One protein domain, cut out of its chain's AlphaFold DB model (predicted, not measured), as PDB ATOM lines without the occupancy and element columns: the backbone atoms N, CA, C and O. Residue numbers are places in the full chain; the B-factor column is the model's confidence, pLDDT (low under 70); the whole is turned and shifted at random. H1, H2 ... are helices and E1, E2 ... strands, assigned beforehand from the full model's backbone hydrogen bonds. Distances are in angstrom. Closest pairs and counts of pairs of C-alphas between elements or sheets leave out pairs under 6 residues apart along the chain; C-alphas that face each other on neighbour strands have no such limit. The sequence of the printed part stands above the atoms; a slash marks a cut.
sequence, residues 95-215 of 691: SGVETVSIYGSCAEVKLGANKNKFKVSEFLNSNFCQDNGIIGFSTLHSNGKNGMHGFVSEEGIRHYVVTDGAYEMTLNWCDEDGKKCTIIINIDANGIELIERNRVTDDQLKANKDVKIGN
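Overview. This is residues 95 to 215 of the 691 residues of an uncharacterized protein of Wolbachia endosymbiont of Aedes albopictus (UniProt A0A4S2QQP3). Two strongly twisted sheets are only partly face to face: the E7 and E8 part of a four-strand sheet comes over E6 and E10 of a six-strand sheet, while E1 and E2 reach well away from it. Short helix H1 fills in between the sheets over E5, H3 only grazes the four-strand sheet beside E7 and E8 with its residues 204 to 207, and H2 is on neither sheet. The printed part has 121 residues, in the order E1 E2 E3 H1 H2 E4 E5 E6 E7 E8 E9 H3 E10; its class is mixed, helices and strands. The sheets, both mixed, run E1 E2 E4 E5 E6 E10 and E3 E7 E8 E9. The whole is compact, with a radius of gyration of the C-alphas of 14.3 A and spans of 41 by 35 by 24 A.

Along the chain. Begin with the larger sheet: find C-alpha 97 at (-31.433, 23.310, -33.009), where E1, residues 97 to 103, sets out for 16.9 A. Then come E2 (106 to 111), E4 (136 to 140), E5 (146 to 152, 18.3 A), E6 (158 to 162) and E10, which runs from 211 to C-alpha 213 at (-34.061, 44.093, -24.083). For the other sheet, look at E3 (115 to 118), E7 (166 to 174, 26.1 A from C-alpha 166 at (-24.753, 33.513, -23.140)), E8 (180 to 188, 25.9 A) and E9 (191 to 196). The helices are H1 (120 to 124), H2 (127 to 131) and H3 (202 to 207).

Arrangement. In the larger sheet, hairpin E1 and E2 is antiparallel, with N 101 and O 108 2.9 A apart. E2 and E4 are parallel, with N 109 and O 138 at 2.8 A. E4 E5 E6 is a meander, each strand the antiparallel neighbour of the one before: look for N 137 and O 150, 2.8 A, then N 149 and O 161, 2.8 A. E10 is parallel to E6, with N 212 and O 158 at 2.9 A. In the other sheet E3 is parallel to E7, with N 118 and O 168 at 2.8 A, and E7 E8 E9 is a second meander, with N 169 and O 185 at 2.9 A and N 186 and O 193 at 2.9 A. Between the sheets, the closest C-alphas of E7 and E10 are Trp 173 and Val 211, 7.3 A. H1 is on the larger sheet, over E5, at a height over the sheet of 8.6 A; it only grazes the other, with residues 120 to 122. H3 only grazes the smaller sheet, with residues 204 to 207. H1 and H2 are close but not clearly touching: C-alphas 123 and 129, their closest, are 7.1 A apart. In H1, H2 and H3 every O i to N i+4 pair is within hydrogen-bond range.

Size, cuts and confidence. The two farthest C-alphas, Asn 143 and Asp 177, are 44.0 A apart. The printed part has no cut, and its links between named elements are tight. Mean pLDDT of the printed part is 84.1; look at residues 114 to 115 for the values under 70.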
ATOM      1  N   SER A  95     -25.075  27.240 -33.976       76.06
ATOM      2  CA  SER A  95     -24.812  26.005 -33.225       76.06
ATOM      3  C   SER A  95     -25.871  24.908 -33.414       76.06
ATOM      4  O   SER A  95     -25.701  23.802 -32.900       76.06
ATOM      5  N   GLY A  96     -26.950  25.198 -34.146       79.75
ATOM      6  CA  GLY A  96     -28.021  24.256 -34.454       79.75
ATOM      7  C   GLY A  96     -29.075  24.055 -33.356       79.75
ATOM      8  O   GLY A  96     -28.879  24.300 -32.161       79.75
ATOM      9  N   VAL A  97     -30.234  23.579 -33.807       87.94
ATOM     10  CA  VAL A  97     -31.433  23.310 -33.009       87.94
ATOM     11  C   VAL A  97     -31.655  21.809 -32.876       87.94
ATOM     12  O   VAL A  97     -31.767  21.089 -33.872       87.94
ATOM     13  N   GLU A  98     -31.780  21.336 -31.639       88.06
ATOM     14  CA  GLU A  98     -32.032  19.929 -31.329       88.06
ATOM     15  C   GLU A  98     -33.493  19.560 -31.639       88.06
ATOM     16  O   GLU A  98     -33.758  18.652 -32.431       88.06
ATOM     17  N   THR A  99     -34.450  20.316 -31.096       89.44
ATOM     18  CA  THR A  99     -35.898  20.151 -31.317       89.44
ATOM     19  C   THR A  99     -36.619  21.502 -31.314       89.44
ATOM     20  O   THR A  99     -36.122  22.482 -30.758       89.44
ATOM     21  N   VAL A 100     -37.802  21.551 -31.936       89.94
ATOM     22  CA  VAL A 100     -38.729  22.688 -31.840       89.94
ATOM     23  C   VAL A 100     -40.109  22.164 -31.464       89.94
ATOM     24  O   VAL A 100     -40.655  21.325 -32.176       89.94
ATOM     25  N   SER A 101     -40.683  22.686 -30.384       88.62
ATOM     26  CA  SER A 101     -42.070  22.441 -29.982       88.62
ATOM     27  C   SER A 101     -42.871  23.719 -30.232       88.62
ATOM     28  O   SER A 101     -42.417  24.805 -29.895       88.62
ATOM     29  N   ILE A 102     -44.069  23.634 -30.812       83.38
ATOM     30  CA  ILE A 102     -44.915  24.825 -31.045       83.38
ATOM     31  C   ILE A 102     -46.162  24.743 -30.171       83.38
ATOM     32  O   ILE A 102     -46.907  23.759 -30.246       83.38
ATOM     33  N   TYR A 103     -46.377  25.776 -29.357       77.50
ATOM     34  CA  TYR A 103     -47.451  25.904 -28.373       77.50
ATOM     35  C   TYR A 103     -48.211  27.213 -28.618       77.50
ATOM     36  O   TYR A 103     -47.752  28.294 -28.253       77.50
ATOM     37  N   GLY A 104     -49.373  27.118 -29.273       75.94
ATOM     38  CA  GLY A 104     -50.094  28.300 -29.750       75.94
ATOM     39  C   GLY A 104     -49.217  29.124 -30.697       75.94
ATOM     40  O   GLY A 104     -48.623  28.577 -31.621       75.94
ATOM     41  N   SER A 105     -49.101  30.422 -30.422       80.25
ATOM     42  CA  SER A 105     -48.281  31.385 -31.166       80.25
ATOM     43  C   SER A 105     -46.812  31.471 -30.701       80.25
ATOM     44  O   SER A 105     -46.099  32.395 -31.096       80.25
ATOM     45  N   CYS A 106     -46.338  30.534 -29.867       85.19
ATOM     46  CA  CYS A 106     -44.963  30.502 -29.355       85.19
ATOM     47  C   CYS A 106     -44.201  29.239 -29.797       85.19
ATOM     48  O   CYS A 106     -44.711  28.120 -29.687       85.19
ATOM     49  N   ALA A 107     -42.959  29.415 -30.255       88.62
ATOM     50  CA  ALA A 107     -42.026  28.328 -30.554       88.62
ATOM     51  C   ALA A 107     -41.035  28.100 -29.397       88.62
ATOM     52  O   ALA A 107     -40.210  28.953 -29.084       88.62
ATOM     53  N   GLU A 108     -41.065  26.933 -28.771       91.25
ATOM     54  CA  GLU A 108     -40.017  26.473 -27.862       91.25
ATOM     55  C   GLU A 108     -38.885  25.826 -28.674       91.25
ATOM     56  O   GLU A 108     -39.132  24.969 -29.521       91.25
ATOM     57  N   VAL A 109     -37.642  26.250 -28.445       90.38
ATOM     58  CA  VAL A 109     -36.477  25.924 -29.279       90.38
ATOM     59  C   VAL A 109     -35.374  25.334 -28.407       90.38
ATOM     60  O   VAL A 109     -34.713  26.060 -27.661       90.38
ATOM     61  N   LYS A 110     -35.148  24.020 -28.496       89.75
ATOM     62  CA  LYS A 110     -34.090  23.354 -27.730       89.75
ATOM     63  C   LYS A 110     -32.738  23.524 -28.426       89.75
ATOM     64  O   LYS A 110     -32.575  23.155 -29.589       89.75
ATOM     65  N   LEU A 111     -31.779  24.103 -27.714       86.06
ATOM     66  CA  LEU A 111     -30.468  24.500 -28.231       86.06
ATOM     67  C   LEU A 111     -29.438  23.376 -28.068       86.06
ATOM     68  O   LEU A 111     -29.338  22.784 -26.993       86.06
ATOM     69  N   GLY A 112     -28.620  23.138 -29.099       76.69
ATOM     70  CA  GLY A 112     -27.531  22.153 -29.033       76.69
ATOM     71  C   GLY A 112     -26.372  22.542 -28.100       76.69
ATOM     72  O   GLY A 112     -25.610  21.678 -27.672       76.69
ATOM     73  N   ALA A 113     -26.239  23.830 -27.757       75.75
ATOM     74  CA  ALA A 113     -25.199  24.357 -26.876       75.75
ATOM     75  C   ALA A 113     -25.703  25.535 -26.020       75.75
ATOM     76  O   ALA A 113     -26.719  26.160 -26.325       75.75
ATOM     77  N   ASN A 114     -24.962  25.872 -24.957       68.19
ATOM     78  CA  ASN A 114     -25.357  26.917 -23.998       68.19
ATOM     79  C   ASN A 114     -24.845  28.330 -24.356       68.19
ATOM     80  O   ASN A 114     -25.280  29.310 -23.746       68.19
ATOM     81  N   LYS A 115     -23.926  28.444 -25.329       68.81
ATOM     82  CA  LYS A 115     -23.459  29.718 -25.900       68.81
ATOM     83  C   LYS A 115     -23.664  29.708 -27.409       68.81
ATOM     84  O   LYS A 115     -23.086  28.864 -28.088       68.81
ATOM     85  N   ASN A 116     -24.462  30.643 -27.924       74.31
ATOM     86  CA  ASN A 116     -24.937  30.602 -29.309       74.31
ATOM     87  C   ASN A 116     -24.919  31.989 -29.967       74.31
ATOM     88  O   ASN A 116     -25.268  32.985 -29.331       74.31
ATOM     89  N   LYS A 117     -24.579  32.030 -31.260       79.38
ATOM     90  CA  LYS A 117     -24.852  33.168 -32.149       79.38
ATOM     91  C   LYS A 117     -26.277  33.026 -32.693       79.38
ATOM     92  O   LYS A 117     -26.630  31.961 -33.202       79.38
ATOM     93  N   PHE A 118     -27.097  34.067 -32.548       76.94
ATOM     94  CA  PHE A 118     -28.537  34.027 -32.819       76.94
ATOM     95  C   PHE A 118     -28.994  35.286 -33.581       76.94
ATOM     96  O   PHE A 118     -29.050  36.392 -33.037       76.94
ATOM     97  N   LYS A 119     -29.417  35.123 -34.838       77.94
ATOM     98  CA  LYS A 119     -30.028  36.182 -35.671       77.94
ATOM     99  C   LYS A 119     -31.502  36.409 -35.310       77.94
ATOM    100  O   LYS A 119     -32.412  36.273 -36.124       77.94
ATOM    101  N   VAL A 120     -31.745  36.705 -34.038       71.12
ATOM    102  CA  VAL A 120     -33.052  36.555 -33.385       71.12
ATOM    103  C   VAL A 120     -34.137  37.494 -33.931       71.12
ATOM    104  O   VAL A 120     -35.311  37.122 -33.985       71.12
ATOM    105  N   SER A 121     -33.762  38.692 -34.394       74.44
ATOM    106  CA  SER A 121     -34.703  39.603 -35.061       74.44
ATOM    107  C   SER A 121     -35.056  39.162 -36.476       74.44
ATOM    108  O   SER A 121     -36.127  39.515 -36.951       74.44
ATOM    109  N   GLU A 122     -34.214  38.373 -37.146       81.31
ATOM    110  CA  GLU A 122     -34.521  37.862 -38.488       81.31
ATOM    111  C   GLU A 122     -35.492  36.679 -38.428       81.31
ATOM    112  O   GLU A 122     -36.352  36.583 -39.298       81.31
ATOM    113  N   PHE A 123     -35.461  35.871 -37.358       85.56
ATOM    114  CA  PHE A 123     -36.498  34.866 -37.107       85.56
ATOM    115  C   PHE A 123     -37.876  35.501 -36.862       85.56
ATOM    116  O   PHE A 123     -38.794  35.250 -37.636       85.56
ATOM    117  N   LEU A 124     -38.027  36.366 -35.845       86.25
ATOM    118  CA  LEU A 124     -39.337  36.960 -35.519       86.25
ATOM    119  C   LEU A 124     -39.893  37.889 -36.615       86.25
ATOM    120  O   LEU A 124     -41.105  38.026 -36.726       86.25
ATOM    121  N   ASN A 125     -39.035  38.497 -37.442       83.12
ATOM    122  CA  ASN A 125     -39.475  39.279 -38.603       83.12
ATOM    123  C   ASN A 125     -39.715  38.423 -39.865       83.12
ATOM    124  O   ASN A 125     -40.140  38.974 -40.879       83.12
ATOM    125  N   SER A 126     -39.428  37.117 -39.849       86.06
ATOM    126  CA  SER A 126     -39.548  36.264 -41.039       86.06
ATOM    127  C   SER A 126     -41.002  36.073 -41.477       86.06
ATOM    128  O   SER A 126     -41.904  35.948 -40.645       86.06
ATOM    129  N   ASN A 127     -41.221  35.954 -42.792       87.31
ATOM    130  CA  ASN A 127     -42.518  35.553 -43.346       87.31
ATOM    131  C   ASN A 127     -43.001  34.243 -42.709       87.31
ATOM    132  O   ASN A 127     -44.161  34.148 -42.343       87.31
ATOM    133  N   PHE A 128     -42.102  33.283 -42.448       88.62
ATOM    134  CA  PHE A 128     -42.450  32.036 -41.762       88.62
ATOM    135  C   PHE A 128     -43.165  32.265 -40.419       88.62
ATOM    136  O   PHE A 128     -44.153  31.589 -40.138       88.62
ATOM    137  N   CYS A 129     -42.712  33.219 -39.602       86.25
ATOM    138  CA  CYS A 129     -43.396  33.556 -38.354       86.25
ATOM    139  C   CYS A 129     -44.755  34.227 -38.601       86.25
ATOM    140  O   CYS A 129     -45.732  33.864 -37.951       86.25
ATOM    141  N   GLN A 130     -44.838  35.145 -39.567       83.94
ATOM    142  CA  GLN A 130     -46.073  35.867 -39.905       83.94
ATOM    143  C   GLN A 130     -47.147  34.931 -40.489       83.94
ATOM    144  O   GLN A 130     -48.259  34.868 -39.966       83.94
ATOM    145  N   ASP A 131     -46.789  34.146 -41.506       83.75
ATOM    146  CA  ASP A 131     -47.656  33.211 -42.236       83.75
ATOM    147  C   ASP A 131     -48.225  32.098 -41.335       83.75
ATOM    148  O   ASP A 131     -49.280  31.540 -41.627       83.75
ATOM    149  N   ASN A 132     -47.534  31.772 -40.233       82.00
ATOM    150  CA  ASN A 132     -47.911  30.704 -39.300       82.00
ATOM    151  C   ASN A 132     -48.312  31.222 -37.903       82.00
ATOM    152  O   ASN A 132     -48.432  30.431 -36.968       82.00
ATOM    153  N   GLY A 133     -48.519  32.535 -37.738       81.56
ATOM    154  CA  GLY A 133     -49.019  33.136 -36.493       81.56
ATOM    155  C   GLY A 133     -48.080  33.028 -35.282       81.56
ATOM    156  O   GLY A 133     -48.543  33.082 -34.142       81.56
ATOM    157  N   ILE A 134     -46.773  32.861 -35.501       85.38
ATOM    158  CA  ILE A 134     -45.764  32.760 -34.439       85.38
ATOM    159  C   ILE A 134     -45.317  34.174 -34.051       85.38
ATOM    160  O   ILE A 134     -44.588  34.828 -34.794       85.38
ATOM    161  N   ILE A 135     -45.724  34.634 -32.866       88.31
ATOM    162  CA  ILE A 135     -45.396  35.969 -32.333       88.31
ATOM    163  C   ILE A 135     -44.233  35.941 -31.335       88.31
ATOM    164  O   ILE A 135     -43.756  36.993 -30.915       88.31
ATOM    165  N   GLY A 136     -43.771  34.755 -30.929       89.44
ATOM    166  CA  GLY A 136     -42.698  34.617 -29.953       89.44
ATOM    167  C   GLY A 136     -41.988  33.269 -29.979       89.44
ATOM    168  O   GLY A 136     -42.415  32.316 -30.631       89.44
ATOM    169  N   PHE A 137     -40.887  33.196 -29.241       90.81
ATOM    170  CA  PHE A 137     -40.157  31.968 -28.970       90.81
ATOM    171  C   PHE A 137     -39.610  31.953 -27.534       90.81
ATOM    172  O   PHE A 137     -39.462  32.987 -26.878       90.81
ATOM    173  N   SER A 138     -39.259  30.760 -27.067       90.75
ATOM    174  CA  SER A 138     -38.498  30.523 -25.838       90.75
ATOM    175  C   SER A 138     -37.394  29.516 -26.130       90.75
ATOM    176  O   SER A 138     -37.656  28.508 -26.777       90.75
ATOM    177  N   THR A 139     -36.164  29.755 -25.683       89.25
ATOM    178  CA  THR A 139     -35.085  28.773 -25.829       89.25
ATOM    179  C   THR A 139     -34.942  27.910 -24.587       89.25
ATOM    180  O   THR A 139     -35.034  28.397 -23.457       89.25
ATOM    181  N   LEU A 140     -34.663  26.630 -24.810       88.06
ATOM    182  CA  LEU A 140     -34.383  25.654 -23.768       88.06
ATOM    183  C   LEU A 140     -32.947  25.150 -23.935       88.06
ATOM    184  O   LEU A 140     -32.565  24.681 -25.009       88.06
ATOM    185  N   HIS A 141     -32.139  25.252 -22.884       82.12
ATOM    186  CA  HIS A 141     -30.800  24.661 -22.852       82.12
ATOM    187  C   HIS A 141     -30.884  23.133 -22.733       82.12
ATOM    188  O   HIS A 141     -31.889  22.578 -22.284       82.12
ATOM    189  N   SER A 142     -29.806  22.428 -23.080       76.75
ATOM    190  CA  SER A 142     -29.746  20.955 -23.018       76.75
ATOM    191  C   SER A 142     -29.974  20.377 -21.609       76.75
ATOM    192  O   SER A 142     -30.406  19.234 -21.476       76.75
ATOM    193  N   ASN A 143     -29.758  21.186 -20.565       75.44
ATOM    194  CA  ASN A 143     -30.033  20.879 -19.158       75.44
ATOM    195  C   ASN A 143     -31.493  21.132 -18.713       75.44
ATOM    196  O   ASN A 143     -31.787  21.007 -17.527       75.44
ATOM    197  N   GLY A 144     -32.393  21.515 -19.628       74.94
ATOM    198  CA  GLY A 144     -33.808  21.765 -19.336       74.94
ATOM    199  C   GLY A 144     -34.126  23.129 -18.713       74.94
ATOM    200  O   GLY A 144     -35.242  23.323 -18.240       74.94
ATOM    201  N   LYS A 145     -33.183  24.080 -18.694       81.94
ATOM    202  CA  LYS A 145     -33.440  25.455 -18.239       81.94
ATOM    203  C   LYS A 145     -33.847  26.394 -19.377       81.94
ATOM    204  O   LYS A 145     -33.277  26.334 -20.468       81.94
ATOM    205  N   ASN A 146     -34.739  27.337 -19.074       83.75
ATOM    206  CA  ASN A 146     -35.084  28.451 -19.960       83.75
ATOM    207  C   ASN A 146     -33.893  29.408 -20.124       83.75
ATOM    208  O   ASN A 146     -33.366  29.923 -19.135       83.75
ATOM    209  N   GLY A 147     -33.475  29.653 -21.366       86.31
ATOM    210  CA  GLY A 147     -32.305  30.475 -21.673       86.31
ATOM    211  C   GLY A 147     -32.628  31.907 -22.094       86.31
ATOM    212  O   GLY A 147     -32.151  32.861 -21.484       86.31
ATOM    213  N   MET A 148     -33.445  32.067 -23.133       88.25
ATOM    214  CA  MET A 148     -33.850  33.355 -23.694       88.25
ATOM    215  C   MET A 148     -35.277  33.282 -24.233       88.25
ATOM    216  O   MET A 148     -35.611  32.407 -25.030       88.25
ATOM    217  N   HIS A 149     -36.093  34.261 -23.869       89.50
ATOM    218  CA  HIS A 149     -37.429  34.480 -24.405       89.50
ATOM    219  C   HIS A 149     -37.414  35.686 -25.348       89.50
ATOM    220  O   HIS A 149     -36.722  36.675 -25.090       89.50
ATOM    221  N   GLY A 150     -38.193  35.639 -26.425       89.25
ATOM    222  CA  GLY A 150     -38.397  36.790 -27.297       89.25
ATOM    223  C   GLY A 150     -39.795  36.806 -27.892       89.25
ATOM    224  O   GLY A 150     -40.298  35.765 -28.298       89.25
ATOM    225  N   PHE A 151     -40.431  37.973 -27.940       90.50
ATOM    226  CA  PHE A 151     -41.793  38.120 -28.456       90.50
ATOM    227  C   PHE A 151     -42.017  39.482 -29.115       90.50
ATOM    228  O   PHE A 151     -41.294  40.443 -28.852       90.50
ATOM    229  N   VAL A 152     -43.031  39.556 -29.970       88.94
ATOM    230  CA  VAL A 152     -43.550  40.794 -30.558       88.94
ATOM    231  C   VAL A 152     -44.781  41.226 -29.757       88.94
ATOM    232  O   VAL A 152     -45.680  40.419 -29.526       88.94
ATOM    233  N   SER A 153     -44.812  42.475 -29.292       85.25
ATOM    234  CA  SER A 153     -45.985  43.064 -28.632       85.25
ATOM    235  C   SER A 153     -47.056  43.491 -29.645       85.25
ATOM    236  O   SER A 153     -46.787  43.597 -30.839       85.25
ATOM    237  N   GLU A 154     -48.264  43.812 -29.171       79.56
ATOM    238  CA  GLU A 154     -49.348  44.362 -30.010       79.56
ATOM    239  C   GLU A 154     -48.954  45.684 -30.702       79.56
ATOM    240  O   GLU A 154     -49.414  45.979 -31.802       79.56
ATOM    241  N   GLU A 155     -48.031  46.445 -30.103       82.44
ATOM    242  CA  GLU A 155     -47.422  47.659 -30.675       82.44
ATOM    243  C   GLU A 155     -46.404  47.362 -31.803       82.44
ATOM    244  O   GLU A 155     -45.826  48.285 -32.374       82.44
ATOM    245  N   GLY A 156     -46.126  46.086 -32.101       85.12
ATOM    246  CA  GLY A 156     -45.099  45.643 -33.051       85.12
ATOM    247  C   GLY A 156     -43.666  45.643 -32.497       85.12
ATOM    248  O   GLY A 156     -42.726  45.315 -33.223       85.12
ATOM    249  N   ILE A 157     -43.475  45.990 -31.220       88.81
ATOM    250  CA  ILE A 157     -42.150  46.086 -30.596       88.81
ATOM    251  C   ILE A 157     -41.641  44.683 -30.247       88.81
ATOM    252  O   ILE A 157     -42.313  43.905 -29.572       88.81
ATOM    253  N   ARG A 158     -40.413  44.371 -30.665       90.75
ATOM    254  CA  ARG A 158     -39.683  43.142 -30.338       90.75
ATOM    255  C   ARG A 158     -39.048  43.268 -28.952       90.75
ATOM    256  O   ARG A 158     -38.151  44.086 -28.744       90.75
ATOM    257  N   HIS A 159     -39.498  42.452 -28.008       91.31
ATOM    258  CA  HIS A 159     -38.944  42.325 -26.662       91.31
ATOM    259  C   HIS A 159     -38.073  41.065 -26.560       91.31
ATOM    260  O   HIS A 159     -38.489  39.998 -27.008       91.31
ATOM    261  N   TYR A 160     -36.907  41.166 -25.917       90.06
ATOM    262  CA  TYR A 160     -36.016  40.031 -25.637       90.06
ATOM    263  C   TYR A 160     -35.608  39.982 -24.161       90.06
ATOM    264  O   TYR A 160     -35.238  41.005 -23.590       90.06
ATOM    265  N   VAL A 161     -35.633  38.803 -23.540       87.81
ATOM    266  CA  VAL A 161     -35.255  38.592 -22.133       87.81
ATOM    267  C   VAL A 161     -34.364  37.358 -22.034       87.81
ATOM    268  O   VAL A 161     -34.798  36.262 -22.372       87.81
ATOM    269  N   VAL A 162     -33.130  37.522 -21.555       85.88
ATOM    270  CA  VAL A 162     -32.211  36.410 -21.256       85.88
ATOM    271  C   VAL A 162     -32.327  36.055 -19.771       85.88
ATOM    272  O   VAL A 162     -32.292  36.946 -18.924       85.88
ATOM    273  N   THR A 163     -32.479  34.767 -19.469       84.44
ATOM    274  CA  THR A 163     -32.638  34.209 -18.114       84.44
ATOM    275  C   THR A 163     -31.508  33.260 -17.708       84.44
ATOM    276  O   THR A 163     -31.190  33.201 -16.524       84.44
ATOM    277  N   ASP A 164     -30.884  32.542 -18.650       82.50
ATOM    278  CA  ASP A 164     -29.670  31.738 -18.410       82.50
ATOM    279  C   ASP A 164     -28.854  31.570 -19.709       82.50
ATOM    280  O   ASP A 164     -29.408  31.580 -20.809       82.50
ATOM    281  N   GLY A 165     -27.545  31.347 -19.603       81.75
ATOM    282  CA  GLY A 165     -26.625  31.179 -20.735       81.75
ATOM    283  C   GLY A 165     -26.047  32.486 -21.297       81.75
ATOM    284  O   GLY A 165     -26.124  33.542 -20.671       81.75
ATOM    285  N   ALA A 166     -25.418  32.390 -22.474       83.75
ATOM    286  CA  ALA A 166     -24.753  33.513 -23.140       83.75
ATOM    287  C   ALA A 166     -25.121  33.584 -24.631       83.75
ATOM    288  O   ALA A 166     -25.026  32.586 -25.351       83.75
ATOM    289  N   TYR A 167     -25.508  34.764 -25.110       86.88
ATOM    290  CA  TYR A 167     -26.049  34.953 -26.457       86.88
ATOM    291  C   TYR A 167     -25.385  36.119 -27.178       86.88
ATOM    292  O   TYR A 167     -25.457  37.262 -26.733       86.88
ATOM    293  N   GLU A 168     -24.814  35.837 -28.348       88.81
ATOM    294  CA  GLU A 168     -24.480  36.879 -29.314       88.81
ATOM    295  C   GLU A 168     -25.689  37.079 -30.234       88.81
ATOM    296  O   GLU A 168     -26.093  36.153 -30.940       88.81
ATOM    297  N   MET A 169     -26.300  38.262 -30.208       88.56
ATOM    298  CA  MET A 169     -27.562  38.532 -30.900       88.56
ATOM    299  C   MET A 169     -27.371  39.563 -32.009       88.56
ATOM    300  O   MET A 169     -26.949  40.692 -31.753       88.56
ATOM    301  N   THR A 170     -27.749  39.204 -33.239       88.88
ATOM    302  CA  THR A 170     -27.895  40.174 -34.333       88.88
ATOM    303  C   THR A 170     -29.296  40.779 -34.278       88.88
ATOM    304  O   THR A 170     -30.295  40.071 -34.440       88.88
ATOM    305  N   LEU A 171     -29.367  42.091 -34.057       89.00
ATOM    306  CA  LEU A 171     -30.609  42.853 -33.932       89.00
ATOM    307  C   LEU A 171     -30.727  43.867 -35.067       89.00
ATOM    308  O   LEU A 171     -29.740  44.504 -35.433       89.00
ATOM    309  N   ASN A 172     -31.932  44.043 -35.605       88.31
ATOM    310  CA  ASN A 172     -32.207  45.010 -36.667       88.31
ATOM    311  C   ASN A 172     -33.539  45.749 -36.464       88.31
ATOM    312  O   ASN A 172     -34.433  45.282 -35.753       88.31
ATOM    313  N   TRP A 173     -33.619  46.935 -37.066       89.56
ATOM    314  CA  TRP A 173     -34.778  47.831 -37.118       89.56
ATOM    315  C   TRP A 173     -34.630  48.770 -38.323       89.56
ATOM    316  O   TRP A 173     -33.570  48.787 -38.954       89.56
ATOM    317  N   CYS A 174     -35.653  49.562 -38.637       85.44
ATOM    318  CA  CYS A 174     -35.526  50.667 -39.591       85.44
ATOM    319  C   CYS A 174     -35.453  52.009 -38.852       85.44
ATOM    320  O   CYS A 174     -36.179  52.216 -37.882       85.44
ATOM    321  N   ASP A 175     -34.581  52.917 -39.294       81.69
ATOM    322  CA  ASP A 175     -34.592  54.301 -38.806       81.69
ATOM    323  C   ASP A 175     -35.757  55.116 -39.404       81.69
ATOM    324  O   ASP A 175     -36.596  54.591 -40.140       81.69
ATOM    325  N   GLU A 176     -35.843  56.403 -39.059       78.06
ATOM    326  CA  GLU A 176     -36.957  57.268 -39.478       78.06
ATOM    327  C   GLU A 176     -36.958  57.553 -40.997       78.06
ATOM    328  O   GLU A 176     -38.016  57.850 -41.554       78.06
ATOM    329  N   ASP A 177     -35.823  57.336 -41.678       79.56
ATOM    330  CA  ASP A 177     -35.695  57.355 -43.143       79.56
ATOM    331  C   ASP A 177     -36.041  55.995 -43.792       79.56
ATOM    332  O   ASP A 177     -35.992  55.848 -45.015       79.56
ATOM    333  N   GLY A 178     -36.351  54.968 -42.993       79.00
ATOM    334  CA  GLY A 178     -36.630  53.605 -43.448       79.00
ATOM    335  C   GLY A 178     -35.390  52.743 -43.727       79.00
ATOM    336  O   GLY A 178     -35.527  51.650 -44.282       79.00
ATOM    337  N   LYS A 179     -34.180  53.183 -43.360       84.56
ATOM    338  CA  LYS A 179     -32.928  52.453 -43.626       84.56
ATOM    339  C   LYS A 179     -32.736  51.346 -42.585       84.56
ATOM    340  O   LYS A 179     -32.835  51.603 -41.383       84.56
ATOM    341  N   LYS A 180     -32.411  50.117 -43.021       87.00
ATOM    342  CA  LYS A 180     -32.141  48.977 -42.117       87.00
ATOM    343  C   LYS A 180     -30.890  49.253 -41.274       87.00
ATOM    344  O   LYS A 180     -29.764  49.089 -41.740       87.00
ATOM    345  N   CYS A 181     -31.096  49.608 -40.012       88.81
ATOM    346  CA  CYS A 181     -30.073  49.586 -38.977       88.81
ATOM    347  C   CYS A 181     -29.829  48.139 -38.524       88.81
ATOM    348  O   CYS A 181     -30.736  47.302 -38.534       88.81
ATOM    349  N   THR A 182     -28.599  47.802 -38.136       89.25
ATOM    350  CA  THR A 182     -28.258  46.468 -37.613       89.25
ATOM    351  C   THR A 182     -27.101  46.567 -36.623       89.25
ATOM    352  O   THR A 182     -26.109  47.235 -36.892       89.25
ATOM    353  N   ILE A 183     -27.205  45.887 -35.485       88.62
ATOM    354  CA  ILE A 183     -26.148  45.803 -34.468       88.62
ATOM    355  C   ILE A 183     -25.912  44.349 -34.063       88.62
ATOM    356  O   ILE A 183     -26.790  43.499 -34.234       88.62
ATOM    357  N   ILE A 184     -24.745  44.088 -33.482       88.62
ATOM    358  CA  ILE A 184     -24.437  42.833 -32.799       88.62
ATOM    359  C   ILE A 184     -24.152  43.154 -31.334       88.62
ATOM    360  O   ILE A 184     -23.383  44.067 -31.026       88.62
ATOM    361  N   ILE A 185     -24.789  42.410 -30.434       88.19
ATOM    362  CA  ILE A 185     -24.618  42.524 -28.983       88.19
ATOM    363  C   ILE A 185     -24.211  41.175 -28.385       88.19
ATOM    364  O   ILE A 185     -24.537  40.134 -28.952       88.19
ATOM    365  N   ASN A 186     -23.558  41.196 -27.228       87.25
ATOM    366  CA  ASN A 186     -23.407  40.040 -26.346       87.25
ATOM    367  C   ASN A 186     -24.318  40.241 -25.126       87.25
ATOM    368  O   ASN A 186     -24.400  41.351 -24.595       87.25
ATOM    369  N   ILE A 187     -24.977  39.179 -24.671       87.19
ATOM    370  CA  ILE A 187     -25.670  39.136 -23.383       87.19
ATOM    371  C   ILE A 187     -25.185  37.912 -22.618       87.19
ATOM    372  O   ILE A 187     -25.343  36.786 -23.091       87.19
ATOM    373  N   ASP A 188     -24.639  38.129 -21.427       82.19
ATOM    374  CA  ASP A 188     -24.267  37.075 -20.484       82.19
ATOM    375  C   ASP A 188     -24.425  37.558 -19.027       82.19
ATOM    376  O   ASP A 188     -25.012  38.610 -18.765       82.19
ATOM    377  N   ALA A 189     -23.926  36.784 -18.060       76.94
ATOM    378  CA  ALA A 189     -24.047  37.081 -16.631       76.94
ATOM    379  C   ALA A 189     -23.442  38.438 -16.198       76.94
ATOM    380  O   ALA A 189     -23.794  38.943 -15.133       76.94
ATOM    381  N   ASN A 190     -22.561  39.045 -17.002       75.06
ATOM    382  CA  ASN A 190     -21.981  40.363 -16.728       75.06
ATOM    383  C   ASN A 190     -22.894  41.525 -17.175       75.06
ATOM    384  O   ASN A 190     -22.691  42.664 -16.746       75.06
ATOM    385  N   GLY A 191     -23.899  41.253 -18.016       76.06
ATOM    386  CA  GLY A 191     -24.843  42.236 -18.546       76.06
ATOM    387  C   GLY A 191     -24.952  42.205 -20.072       76.06
ATOM    388  O   GLY A 191     -24.863  41.152 -20.696       76.06
ATOM    389  N   ILE A 192     -25.182  43.381 -20.666       83.44
ATOM    390  CA  ILE A 192     -25.347  43.561 -22.115       83.44
ATOM    391  C   ILE A 192     -24.194  44.420 -22.639       83.44
ATOM    392  O   ILE A 192     -24.037  45.574 -22.232       83.44
ATOM    393  N   GLU A 193     -23.423  43.873 -23.573       82.00
ATOM    394  CA  GLU A 193     -22.340  44.553 -24.284       82.00
ATOM    395  C   GLU A 193     -22.707  44.742 -25.763       82.00
ATOM    396  O   GLU A 193     -23.385  43.912 -26.367       82.00
ATOM    397  N   LEU A 194     -22.271  45.850 -26.361       81.06
ATOM    398  CA  LEU A 194     -22.639  46.241 -27.721       81.06
ATOM    399  C   LEU A 194     -21.422  46.103 -28.647       81.06
ATOM    400  O   LEU A 194     -20.698  47.073 -28.862       81.06
ATOM    401  N   ILE A 195     -21.198  44.878 -29.137       78.06
ATOM    402  CA  ILE A 195     -19.984  44.446 -29.852       78.06
ATOM    403  C   ILE A 195     -19.757  45.257 -31.131       78.06
ATOM    404  O   ILE A 195     -18.676  45.798 -31.345       78.06
ATOM    405  N   GLU A 196     -20.774  45.341 -31.994       78.94
ATOM    406  CA  GLU A 196     -20.642  45.968 -33.308       78.94
ATOM    407  C   GLU A 196     -21.867  46.804 -33.678       78.94
ATOM    408  O   GLU A 196     -23.019  46.430 -33.443       78.94
ATOM    409  N   ARG A 197     -21.604  47.960 -34.298       78.25
ATOM    410  CA  ARG A 197     -22.626  48.949 -34.664       78.25
ATOM    411  C   ARG A 197     -22.965  49.011 -36.145       78.25
ATOM    412  O   ARG A 197     -23.889  49.736 -36.476       78.25
ATOM    413  N   ASN A 198     -22.213  48.355 -37.033       80.00
ATOM    414  CA  ASN A 198     -22.409  48.404 -38.494       80.00
ATOM    415  C   ASN A 198     -22.714  49.820 -39.042       80.00
ATOM    416  O   ASN A 198     -23.605  50.003 -39.866       80.00
ATOM    417  N   ARG A 199     -21.971  50.834 -38.566       80.50
ATOM    418  CA  ARG A 199     -22.120  52.272 -38.897       80.50
ATOM    419  C   ARG A 199     -23.376  52.989 -38.350       80.50
ATOM    420  O   ARG A 199     -23.535  54.171 -38.631       80.50
ATOM    421  N   VAL A 200     -24.208  52.347 -37.522       83.31
ATOM    422  CA  VAL A 200     -25.370  52.968 -36.850       83.31
ATOM    423  C   VAL A 200     -24.931  54.083 -35.887       83.31
ATOM    424  O   VAL A 200     -24.187  53.833 -34.931       83.31
ATOM    425  N   THR A 201     -25.429  55.305 -36.103       85.94
ATOM    426  CA  THR A 201     -25.119  56.503 -35.295       85.94
ATOM    427  C   THR A 201     -25.780  56.479 -33.909       85.94
ATOM    428  O   THR A 201     -26.560  55.582 -33.581       85.94
ATOM    429  N   ASP A 202     -25.442  57.437 -33.037       84.25
ATOM    430  CA  ASP A 202     -26.115  57.579 -31.733       84.25
ATOM    431  C   ASP A 202     -27.575  58.024 -31.885       84.25
ATOM    432  O   ASP A 202     -28.429  57.530 -31.151       84.25
ATOM    433  N   ASP A 203     -27.883  58.858 -32.879       84.06
ATOM    434  CA  ASP A 203     -29.249  59.307 -33.155       84.06
ATOM    435  C   ASP A 203     -30.110  58.188 -33.755       84.06
ATOM    436  O   ASP A 203     -31.221  57.964 -33.281       84.06
ATOM    437  N   GLN A 204     -29.579  57.385 -34.687       85.88
ATOM    438  CA  GLN A 204     -30.264  56.181 -35.190       85.88
ATOM    439  C   GLN A 204     -30.524  55.147 -34.078       85.88
ATOM    440  O   GLN A 204     -31.567  54.493 -34.065       85.88
ATOM    441  N   LEU A 205     -29.600  55.014 -33.115       86.00
ATOM    442  CA  LEU A 205     -29.778  54.152 -31.941       86.00
ATOM    443  C   LEU A 205     -30.833  54.710 -30.967       86.00
ATOM    444  O   LEU A 205     -31.564  53.939 -30.346       86.00
ATOM    445  N   LYS A 206     -30.926  56.038 -30.837       85.50
ATOM    446  CA  LYS A 206     -31.930  56.745 -30.024       85.50
ATOM    447  C   LYS A 206     -33.324  56.733 -30.665       85.50
ATOM    448  O   LYS A 206     -34.315  56.699 -29.942       85.50
ATOM    449  N   ALA A 207     -33.396  56.713 -31.996       85.00
ATOM    450  CA  ALA A 207     -34.631  56.622 -32.771       85.00
ATOM    451  C   ALA A 207     -35.269  55.217 -32.768       85.00
ATOM    452  O   ALA A 207     -36.447  55.094 -33.099       85.00
ATOM    453  N   ASN A 208     -34.529  54.167 -32.374       86.00
ATOM    454  CA  ASN A 208     -35.051  52.802 -32.239       86.00
ATOM    455  C   ASN A 208     -36.283  52.750 -31.318       86.00
ATOM    456  O   ASN A 208     -36.165  52.864 -30.094       86.00
ATOM    457  N   LYS A 209     -37.441  52.487 -31.928       85.75
ATOM    458  CA  LYS A 209     -38.720  52.186 -31.263       85.75
ATOM    459  C   LYS A 209     -39.084  50.696 -31.374       85.75
ATOM    460  O   LYS A 209     -39.911  50.214 -30.612       85.75
ATOM    461  N   ASP A 210     -38.415  49.967 -32.266       87.69
ATOM    462  CA  ASP A 210     -38.696  48.572 -32.612       87.69
ATOM    463  C   ASP A 210     -38.223  47.532 -31.591       87.69
ATOM    464  O   ASP A 210     -38.822  46.463 -31.515       87.69
ATOM    465  N   VAL A 211     -37.102  47.761 -30.893       89.88
ATOM    466  CA  VAL A 211     -36.415  46.701 -30.129       89.88
ATOM    467  C   VAL A 211     -36.136  47.106 -28.682       89.88
ATOM    468  O   VAL A 211     -35.506  48.138 -28.420       89.88
ATOM    469  N   LYS A 212     -36.544  46.242 -27.744       90.81
ATOM    470  CA  LYS A 212     -36.266  46.321 -26.301       90.81
ATOM    471  C   LYS A 212     -35.567  45.050 -25.807       90.81
ATOM    472  O   LYS A 212     -35.825  43.953 -26.300       90.81
ATOM    473  N   ILE A 213     -34.720  45.197 -24.791       87.75
ATOM    474  CA  ILE A 213     -34.061  44.093 -24.083       87.75
ATOM    475  C   ILE A 213     -34.317  44.264 -22.586       87.75
ATOM    476  O   ILE A 213     -34.064  45.329 -22.015       87.75
ATOM    477  N   GLY A 214     -34.901  43.244 -21.959       83.25
ATOM    478  CA  GLY A 214     -35.667  43.433 -20.733       83.25
ATOM    479  C   GLY A 214     -36.712  44.530 -20.949       83.25
ATOM    480  O   GLY A 214     -37.493  44.486 -21.900       83.25
ATOM    481  N   ASN A 215     -36.651  45.563 -20.109       84.19
ATOM    482  CA  ASN A 215     -37.520  46.739 -20.188       84.19
ATOM    483  C   ASN A 215     -36.817  47.982 -20.781       84.19
ATOM    484  O   ASN A 215     -37.314  49.092 -20.609       84.19
TER     485      ASN A 215